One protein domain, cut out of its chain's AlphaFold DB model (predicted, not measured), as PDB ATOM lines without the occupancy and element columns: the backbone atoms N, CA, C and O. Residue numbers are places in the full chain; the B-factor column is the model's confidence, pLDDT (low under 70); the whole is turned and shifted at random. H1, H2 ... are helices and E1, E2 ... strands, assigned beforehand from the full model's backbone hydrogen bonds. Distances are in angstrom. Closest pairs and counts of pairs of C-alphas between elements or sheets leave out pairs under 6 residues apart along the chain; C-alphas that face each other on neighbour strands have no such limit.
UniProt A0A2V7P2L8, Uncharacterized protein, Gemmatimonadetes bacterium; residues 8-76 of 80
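What this domain is: This is residues 8 to 76 of the 80 residues of an uncharacterized protein of Gemmatimonadetes bacterium (UniProt A0A2V7P2L8). A hairpin of two strands, E1 and E2, has H1 packed along it, while a pair of touching helices, H3 and H4, lies beyond E1, away from H1. H2 follows E2 at the hairpin's open end. The printed part has 69 residues, ordered H1 E1 E2 H2 H3 H4; its class is mixed, with an antiparallel sheet. It is compact, with a radius of gyration of the C-alphas of 11.1 A and spans of 27 by 23 by 23 A.

Where its parts are: Find C-alpha 12 at (-6.055, -47.707, 32.434); H1 runs 15.4 A from there to residue 22. Next come E1, residues 25 to 29, 12.5 A; E2, 32 to 36, 13.1 A; H2, 38 to 43; and H3, 52 to 55. H4, residues 66 to 76, runs 15.3 A to C-alpha 76 at (3.406, -31.527, 44.347).

How they stand to each other: In the hairpin, look for N 27 and O 34, 2.9 A apart. Residues 8 to 9 pair antiparallel with 33 to 34 of E2. The closest C-alphas of H1 and E2, Ala 15 and Phe 33, are 6.2 A apart. H3 and H4 touch, closest at C-alphas 52 and 68, 4.9 A. H1 and H4 are apart. In H1, H2 and H4 every O i to N i+4 pair is within hydrogen-bond range; H3 is too short for one.

The domain as a whole: The C-alphas farthest apart, of Ala 21 and Glu 74, are 28.8 A apart. The printed part has no cut and no long link; no printed residue is under 70 in pLDDT.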
ATOM      1  N   TRP A   8       3.424 -51.813  36.549       95.62
ATOM      2  CA  TRP A   8       3.256 -51.062  35.302       95.62
ATOM      3  C   TRP A   8       2.199 -51.689  34.402       95.62
ATOM      4  O   TRP A   8       2.156 -52.905  34.239       95.62
ATOM      5  N   PHE A   9       1.394 -50.838  33.774       96.31
ATOM      6  CA  PHE A   9       0.260 -51.219  32.945       96.31
ATOM      7  C   PHE A   9       0.218 -50.371  31.678       96.31
ATOM      8  O   PHE A   9       0.557 -49.183  31.678       96.31
ATOM      9  N   THR A  10      -0.214 -50.981  30.577       94.75
ATOM     10  CA  THR A  10      -0.344 -50.276  29.293       94.75
ATOM     11  C   THR A  10      -1.717 -49.639  29.122       94.75
ATOM     12  O   THR A  10      -1.846 -48.656  28.392       94.75
ATOM     13  N   THR A  11      -2.723 -50.155  29.830       95.88
ATOM     14  CA  THR A  11      -4.097 -49.651  29.811       95.88
ATOM     15  C   THR A  11      -4.523 -49.144  31.185       95.88
ATOM     16  O   THR A  11      -3.971 -49.532  32.217       95.88
ATOM     17  N   TYR A  12      -5.502 -48.240  31.194       95.75
ATOM     18  CA  TYR A  12      -6.055 -47.707  32.434       95.75
ATOM     19  C   TYR A  12      -6.854 -48.784  33.175       95.75
ATOM     20  O   TYR A  12      -6.772 -48.887  34.393       95.75
ATOM     21  N   GLU A  13      -7.598 -49.606  32.439       95.94
ATOM     22  CA  GLU A  13      -8.467 -50.648  32.977       95.94
ATOM     23  C   GLU A  13      -7.670 -51.685  33.781       95.94
ATOM     24  O   GLU A  13      -8.052 -52.011  34.905       95.94
ATOM     25  N   GLU A  14      -6.524 -52.143  33.263       96.06
ATOM     26  CA  GLU A  14      -5.620 -53.051  33.986       96.06
ATOM     27  C   GLU A  14      -5.060 -52.399  35.255       96.06
ATOM     28  O   GLU A  14      -5.011 -53.020  36.319       96.06
ATOM     29  N   ALA A  15      -4.667 -51.129  35.158       96.38
ATOM     30  CA  ALA A  15      -4.104 -50.393  36.278       96.38
ATOM     31  C   ALA A  15      -5.140 -50.165  37.388       96.38
ATOM     32  O   ALA A  15      -4.830 -50.313  38.570       96.38
ATOM     33  N   ARG A  16      -6.386 -49.860  37.012       95.94
ATOM     34  CA  ARG A  16      -7.491 -49.678  37.951       95.94
ATOM     35  C   ARG A  16      -7.869 -50.990  38.632       95.94
ATOM     36  O   ARG A  16      -8.046 -50.981  39.847       95.94
ATOM     37  N   ALA A  17      -7.922 -52.096  37.889       95.88
ATOM     38  CA  ALA A  17      -8.168 -53.424  38.452       95.88
ATOM     39  C   ALA A  17      -7.074 -53.833  39.453       95.88
ATOM     40  O   ALA A  17      -7.362 -54.356  40.525       95.88
ATOM     41  N   SER A  18      -5.817 -53.536  39.130       95.19
ATOM     42  CA  SER A  18      -4.657 -53.733  40.004       95.19
ATOM     43  C   SER A  18      -4.707 -52.877  41.282       95.19
ATOM     44  O   SER A  18      -4.351 -53.358  42.364       95.19
ATOM     45  N   LEU A  19      -5.183 -51.629  41.175       95.19
ATOM     46  CA  LEU A  19      -5.444 -50.755  42.321       95.19
ATOM     47  C   LEU A  19      -6.559 -51.320  43.216       95.19
ATOM     48  O   LEU A  19      -6.404 -51.318  44.429       95.19
ATOM     49  N   ASP A  20      -7.649 -51.843  42.649       94.81
ATOM     50  CA  ASP A  20      -8.730 -52.454  43.441       94.81
ATOM     51  C   ASP A  20      -8.313 -53.771  44.111       94.81
ATOM     52  O   ASP A  20      -8.751 -54.065  45.220       94.81
ATOM     53  N   ALA A  21      -7.466 -54.564  43.449       94.50
ATOM     54  CA  ALA A  21      -7.052 -55.874  43.945       94.50
ATOM     55  C   ALA A  21      -6.019 -55.801  45.080       94.50
ATOM     56  O   ALA A  21      -6.097 -56.582  46.027       94.50
ATOM     57  N   GLU A  22      -5.042 -54.895  44.988       92.50
ATOM     58  CA  GLU A  22      -3.908 -54.851  45.929       92.50
ATOM     59  C   GLU A  22      -3.745 -53.489  46.628       92.50
ATOM     60  O   GLU A  22      -2.911 -53.351  47.522       92.50
ATOM     61  N   GLY A  23      -4.516 -52.469  46.242       92.69
ATOM     62  CA  GLY A  23      -4.371 -51.106  46.752       92.69
ATOM     63  C   GLY A  23      -3.157 -50.367  46.177       92.69
ATOM     64  O   GLY A  23      -2.537 -50.794  45.202       92.69
ATOM     65  N   GLY A  24      -2.820 -49.229  46.781       94.06
ATOM     66  CA  GLY A  24      -1.713 -48.362  46.364       94.06
ATOM     67  C   GLY A  24      -2.200 -47.052  45.757       94.06
ATOM     68  O   GLY A  24      -3.270 -46.568  46.105       94.06
ATOM     69  N   TYR A  25      -1.391 -46.470  44.873       95.88
ATOM     70  CA  TYR A  25      -1.675 -45.181  44.239       95.88
ATOM     71  C   TYR A  25      -1.496 -45.300  42.735       95.88
ATOM     72  O   TYR A  25      -0.397 -45.621  42.279       95.88
ATOM     73  N   LEU A  26      -2.558 -45.050  41.972       96.69
ATOM     74  CA  LEU A  26      -2.536 -45.110  40.516       96.69
ATOM     75  C   LEU A  26      -2.119 -43.758  39.942       96.69
ATOM     76  O   LEU A  26      -2.794 -42.751  40.150       96.69
ATOM     77  N   LEU A  27      -1.024 -43.746  39.180       95.44
ATOM     78  CA  LEU A  27      -0.505 -42.552  38.524       95.44
ATOM     79  C   LEU A  27      -0.294 -42.764  37.020       95.44
ATOM     80  O   LEU A  27       0.096 -43.850  36.575       95.44
ATOM     81  N   PRO A  28      -0.485 -41.708  36.210       95.06
ATOM     82  CA  PRO A  28      -0.089 -41.727  34.812       95.06
ATOM     83  C   PRO A  28       1.426 -41.527  34.667       95.06
ATOM     84  O   PRO A  28       2.037 -40.696  35.343       95.06
ATOM     85  N   TYR A  29       2.030 -42.225  33.706       92.81
ATOM     86  CA  TYR A  29       3.405 -41.994  33.275       92.81
ATOM     87  C   TYR A  29       3.529 -42.091  31.755       92.81
ATOM     88  O   TYR A  29       3.520 -43.170  31.161       92.81
ATOM     89  N   ARG A  30       3.702 -40.937  31.104       91.19
ATOM     90  CA  ARG A  30       3.755 -40.814  29.638       91.19
ATOM     91  C   ARG A  30       2.528 -41.447  28.966       91.19
ATOM     92  O   ARG A  30       1.472 -40.832  28.951       91.19
ATOM     93  N   ARG A  31       2.684 -42.638  28.377       92.19
ATOM     94  CA  ARG A  31       1.634 -43.395  27.667       92.19
ATOM     95  C   ARG A  31       1.191 -44.649  28.427       92.19
ATOM     96  O   ARG A  31       0.516 -45.490  27.852       92.19
ATOM     97  N   GLN A  32       1.644 -44.798  29.664       94.75
ATOM     98  CA  GLN A  32       1.394 -45.944  30.525       94.75
ATOM     99  C   GLN A  32       0.845 -45.465  31.864       94.75
ATOM    100  O   GLN A  32       0.813 -44.267  32.162       94.75
ATOM    101  N   PHE A  33       0.455 -46.431  32.679       96.69
ATOM    102  CA  PHE A  33      -0.028 -46.229  34.030       96.69
ATOM    103  C   PHE A  33       0.784 -47.097  34.971       96.69
ATOM    104  O   PHE A  33       1.258 -48.165  34.586       96.69
ATOM    105  N   PHE A  34       0.953 -46.649  36.204       95.88
ATOM    106  CA  PHE A  34       1.582 -47.476  37.216       95.88
ATOM    107  C   PHE A  34       0.896 -47.306  38.560       95.88
ATOM    108  O   PHE A  34       0.402 -46.226  38.884       95.88
ATOM    109  N   VAL A  35       0.880 -48.388  39.333       95.94
ATOM    110  CA  VAL A  35       0.462 -48.369  40.731       95.94
ATOM    111  C   VAL A  35       1.701 -48.496  41.598       95.94
ATOM    112  O   VAL A  35       2.510 -49.406  41.400       95.94
ATOM    113  N   THR A  36       1.860 -47.573  42.540       94.62
ATOM    114  CA  THR A  36       3.007 -47.534  43.452       94.62
ATOM    115  C   THR A  36       2.583 -47.634  44.911       94.62
ATOM    116  O   THR A  36       1.396 -47.542  45.242       94.62
ATOM    117  N   THR A  37       3.566 -47.844  45.780       93.62
ATOM    118  CA  THR A  37       3.404 -47.880  47.230       93.62
ATOM    119  C   THR A  37       3.560 -46.485  47.839       93.62
ATOM    120  O   THR A  37       3.860 -45.495  47.167       93.62
ATOM    121  N   ARG A  38       3.372 -46.404  49.155       93.44
ATOM    122  CA  ARG A  38       3.500 -45.169  49.938       93.44
ATOM    123  C   ARG A  38       4.901 -44.567  49.835       93.44
ATOM    124  O   ARG A  38       5.050 -43.351  49.791       93.44
ATOM    125  N   GLU A  39       5.923 -45.412  49.749       91.31
ATOM    126  CA  GLU A  39       7.320 -45.017  49.566       91.31
ATOM    127  C   GLU A  39       7.517 -44.338  48.207       91.31
ATOM    128  O   GLU A  39       8.142 -43.284  48.139       91.31
ATOM    129  N   GLY A  40       6.909 -44.870  47.141       91.06
ATOM    130  CA  GLY A  40       6.947 -44.240  45.820       91.06
ATOM    131  C   GLY A  40       6.267 -42.869  45.787       91.06
ATOM    132  O   GLY A  40       6.762 -41.959  45.128       91.06
ATOM    133  N   ILE A  41       5.181 -42.679  46.542       92.75
ATOM    134  CA  ILE A  41       4.548 -41.359  46.705       92.75
ATOM    135  C   ILE A  41       5.476 -40.363  47.410       92.75
ATOM    136  O   ILE A  41       5.605 -39.230  46.944       92.75
ATOM    137  N   ARG A  42       6.179 -40.792  48.467       91.69
ATOM    138  CA  ARG A  42       7.170 -39.947  49.161       91.69
ATOM    139  C   ARG A  42       8.308 -39.522  48.239       91.69
ATOM    140  O   ARG A  42       8.687 -38.358  48.237       91.69
ATOM    141  N   GLU A  43       8.799 -40.435  47.408       89.56
ATOM    142  CA  GLU A  43       9.851 -40.160  46.417       89.56
ATOM    143  C   GLU A  43       9.391 -39.202  45.310       89.56
ATOM    144  O   GLU A  43      10.193 -38.472  44.732       89.56
ATOM    145  N   LEU A  44       8.083 -39.141  45.038       87.44
ATOM    146  CA  LEU A  44       7.486 -38.137  44.155       87.44
ATOM    147  C   LEU A  44       7.324 -36.755  44.820       87.44
ATOM    148  O   LEU A  44       6.844 -35.833  44.153       87.44
ATOM    149  N   GLY A  45       7.710 -36.608  46.093       90.06
ATOM    150  CA  GLY A  45       7.578 -35.378  46.879       90.06
ATOM    151  C   GLY A  45       6.170 -35.142  47.428       90.06
ATOM    152  O   GLY A  45       5.824 -34.013  47.766       90.06
ATOM    153  N   LEU A  46       5.335 -36.180  47.475       92.06
ATOM    154  CA  LEU A  46       3.964 -36.114  47.973       92.06
ATOM    155  C   LEU A  46       3.839 -36.830  49.319       92.06
ATOM    156  O   LEU A  46       4.574 -37.774  49.613       92.06
ATOM    157  N   ASP A  47       2.875 -36.401  50.130       93.00
ATOM    158  CA  ASP A  47       2.547 -37.080  51.381       93.00
ATOM    159  C   ASP A  47       1.579 -38.249  51.102       93.00
ATOM    160  O   ASP A  47       0.479 -38.014  50.597       93.00
ATOM    161  N   PRO A  48       1.949 -39.516  51.375       92.94
ATOM    162  CA  PRO A  48       1.040 -40.653  51.226       92.94
ATOM    163  C   PRO A  48      -0.104 -40.665  52.248       92.94
ATOM    164  O   PRO A  48      -1.081 -41.382  52.025       92.94
ATOM    165  N   ASP A  49       0.015 -39.921  53.352       92.62
ATOM    166  CA  ASP A  49      -1.006 -39.797  54.401       92.62
ATOM    167  C   ASP A  49      -1.991 -38.650  54.164       92.62
ATOM    168  O   ASP A  49      -2.905 -38.429  54.959       92.62
ATOM    169  N   ASP A  50      -1.840 -37.949  53.045       93.19
ATOM    170  CA  ASP A  50      -2.742 -36.883  52.653       93.19
ATOM    171  C   ASP A  50      -4.174 -37.415  52.437       93.19
ATOM    172  O   ASP A  50      -4.382 -38.309  51.606       93.19
ATOM    173  N   PRO A  51      -5.186 -36.876  53.146       93.44
ATOM    174  CA  PRO A  51      -6.561 -37.355  53.038       93.44
ATOM    175  C   PRO A  51      -7.156 -37.146  51.641       93.44
ATOM    176  O   PRO A  51      -8.087 -37.860  51.262       93.44
ATOM    177  N   ASP A  52      -6.609 -36.224  50.843       95.00
ATOM    178  CA  ASP A  52      -7.079 -35.999  49.478       95.00
ATOM    179  C   ASP A  52      -6.823 -37.211  48.567       95.00
ATOM    180  O   ASP A  52      -7.547 -37.393  47.588       95.00
ATOM    181  N   TRP A  53      -5.887 -38.107  48.916       94.94
ATOM    182  CA  TRP A  53      -5.729 -39.384  48.213       94.94
ATOM    183  C   TRP A  53      -6.978 -40.253  48.299       94.94
ATOM    184  O   TRP A  53      -7.412 -40.806  47.290       94.94
ATOM    185  N   ALA A  54      -7.584 -40.339  49.483       94.19
ATOM    186  CA  ALA A  54      -8.849 -41.042  49.650       94.19
ATOM    187  C   ALA A  54      -9.982 -40.314  48.910       94.19
ATOM    188  O   ALA A  54     -10.826 -40.963  48.297       94.19
ATOM    189  N   GLY A  55      -9.961 -38.975  48.897       93.12
ATOM    190  CA  GLY A  55     -10.933 -38.148  48.172       93.12
ATOM    191  C   GLY A  55     -10.952 -38.403  46.663       93.12
ATOM    192  O   GLY A  55     -12.018 -38.453  46.053       93.12
ATOM    193  N   ILE A  56      -9.789 -38.649  46.055       95.00
ATOM    194  CA  ILE A  56      -9.705 -39.006  44.632       95.00
ATOM    195  C   ILE A  56      -9.889 -40.506  44.361       95.00
ATOM    196  O   ILE A  56      -9.876 -40.910  43.201       95.00
ATOM    197  N   GLY A  57     -10.063 -41.333  45.397       94.81
ATOM    198  CA  GLY A  57     -10.148 -42.791  45.273       94.81
ATOM    199  C   GLY A  57      -8.810 -43.456  44.940       94.81
ATOM    200  O   GLY A  57      -8.795 -44.483  44.268       94.81
ATOM    201  N   TRP A  58      -7.695 -42.855  45.368       95.50
ATOM    202  CA  TRP A  58      -6.317 -43.262  45.053       95.50
ATOM    203  C   TRP A  58      -5.994 -43.321  43.550       95.50
ATOM    204  O   TRP A  58      -4.959 -43.859  43.146       95.50
ATOM    205  N   ASP A  59      -6.854 -42.720  42.726       96.25
ATOM    206  CA  ASP A  59      -6.741 -42.657  41.277       96.25
ATOM    207  C   ASP A  59      -6.418 -41.230  40.827       96.25
ATOM    208  O   ASP A  59      -7.275 -40.348  40.763       96.25
ATOM    209  N   TRP A  60      -5.150 -40.995  40.489       95.00
ATOM    210  CA  TRP A  60      -4.714 -39.706  39.953       95.00
ATOM    211  C   TRP A  60      -5.173 -39.482  38.506       95.00
ATOM    212  O   TRP A  60      -5.213 -38.345  38.037       95.00
ATOM    213  N   VAL A  61      -5.454 -40.553  37.762       93.88
ATOM    214  CA  VAL A  61      -5.800 -40.502  36.337       93.88
ATOM    215  C   VAL A  61      -7.256 -40.087  36.159       93.88
ATOM    216  O   VAL A  61      -7.555 -39.252  35.304       93.88
ATOM    217  N   ARG A  62      -8.158 -40.675  36.950       94.19
ATOM    218  CA  ARG A  62      -9.597 -40.393  36.943       94.19
ATOM    219  C   ARG A  62     -10.084 -40.128  38.375       94.19
ATOM    220  O   ARG A  62     -10.734 -40.991  38.962       94.19
ATOM    221  N   PRO A  63      -9.781 -38.943  38.935       93.31
ATOM    222  CA  PRO A  63     -10.129 -38.630  40.313       93.31
ATOM    223  C   PRO A  63     -11.644 -38.551  40.503       93.31
ATOM    224  O   PRO A  63     -12.355 -37.975  39.676       93.31
ATOM    225  N   LEU A  64     -12.130 -39.083  41.625       91.44
ATOM    226  CA  LEU A  64     -13.536 -38.952  42.026       91.44
ATOM    227  C   LEU A  64     -13.887 -37.526  42.483       91.44
ATOM    228  O   LEU A  64     -14.993 -37.054  42.225       91.44
ATOM    229  N   ASP A  65     -12.940 -36.833  43.120       93.81
ATOM    230  CA  ASP A  65     -13.057 -35.437  43.549       93.81
ATOM    231  C   ASP A  65     -11.990 -34.575  42.855       93.81
ATOM    232  O   ASP A  65     -10.792 -34.652  43.143       93.81
ATOM    233  N   ALA A  66     -12.433 -33.714  41.936       92.81
ATOM    234  CA  ALA A  66     -11.550 -32.817  41.198       92.81
ATOM    235  C   ALA A  66     -10.851 -31.777  42.097       92.81
ATOM    236  O   ALA A  66      -9.719 -31.390  41.805       92.81
ATOM    237  N   MET A  67     -11.481 -31.341  43.196       94.31
ATOM    238  CA  MET A  67     -10.875 -30.380  44.123       94.31
ATOM    239  C   MET A  67      -9.780 -31.031  44.968       94.31
ATOM    240  O   MET A  67      -8.732 -30.422  45.180       94.31
ATOM    241  N   ALA A  68      -9.995 -32.263  45.438       93.75
ATOM    242  CA  ALA A  68      -8.961 -33.034  46.132       93.75
ATOM    243  C   ALA A  68      -7.738 -33.268  45.231       93.75
ATOM    244  O   ALA A  68      -6.594 -33.080  45.650       93.75
ATOM    245  N   TRP A  69      -7.978 -33.582  43.955       94.62
ATOM    246  CA  TRP A  69      -6.916 -33.741  42.967       94.62
ATOM    247  C   TRP A  69      -6.115 -32.453  42.739       94.62
ATOM    248  O   TRP A  69      -4.885 -32.485  42.677       94.62
ATOM    249  N   GLU A  70      -6.792 -31.309  42.635       94.44
ATOM    250  CA  GLU A  70      -6.128 -30.017  42.460       94.44
ATOM    251  C   GLU A  70      -5.239 -29.660  43.656       94.44
ATOM    252  O   GLU A  70      -4.080 -29.293  43.461       94.44
ATOM    253  N   ARG A  71      -5.719 -29.883  44.884       93.94
ATOM    254  CA  ARG A  71      -4.933 -29.681  46.110       93.94
ATOM    255  C   ARG A  71      -3.670 -30.550  46.151       93.94
ATOM    256  O   ARG A  71      -2.590 -30.052  46.475       93.94
ATOM    257  N   LEU A  72      -3.769 -31.826  45.768       92.75
ATOM    258  CA  LEU A  72      -2.602 -32.711  45.643       92.75
ATOM    259  C   LEU A  72      -1.623 -32.219  44.568       92.75
ATOM    260  O   LEU A  72      -0.405 -32.241  44.763       92.75
ATOM    261  N   ARG A  73      -2.142 -31.750  43.427       92.06
ATOM    262  CA  ARG A  73      -1.332 -31.200  42.332       92.06
ATOM    263  C   ARG A  73      -0.559 -29.956  42.774       92.06
ATOM    264  O   ARG A  73       0.620 -29.834  42.445       92.06
ATOM    265  N   GLU A  74      -1.199 -29.060  43.519       92.50
ATOM    266  CA  GLU A  74      -0.572 -27.861  44.084       92.50
ATOM    267  C   GLU A  74       0.535 -28.215  45.080       92.50
ATOM    268  O   GLU A  74       1.648 -27.701  44.963       92.50
ATOM    269  N   ARG A  75       0.286 -29.158  45.999       89.06
ATOM    270  CA  ARG A  75       1.311 -29.626  46.947       89.06
ATOM    271  C   ARG A  75       2.526 -30.220  46.241       89.06
ATOM    272  O   ARG A  75       3.656 -29.886  46.593       89.06
ATOM    273  N   ARG A  76       2.312 -31.009  45.184       86.06
ATOM    274  CA  ARG A  76       3.406 -31.527  44.347       86.06
ATOM    275  C   ARG A  76       4.214 -30.415  43.675       86.06
ATOM    276  O   ARG A  76       5.421 -30.556  43.520       86.06
TER     277      ARG A  76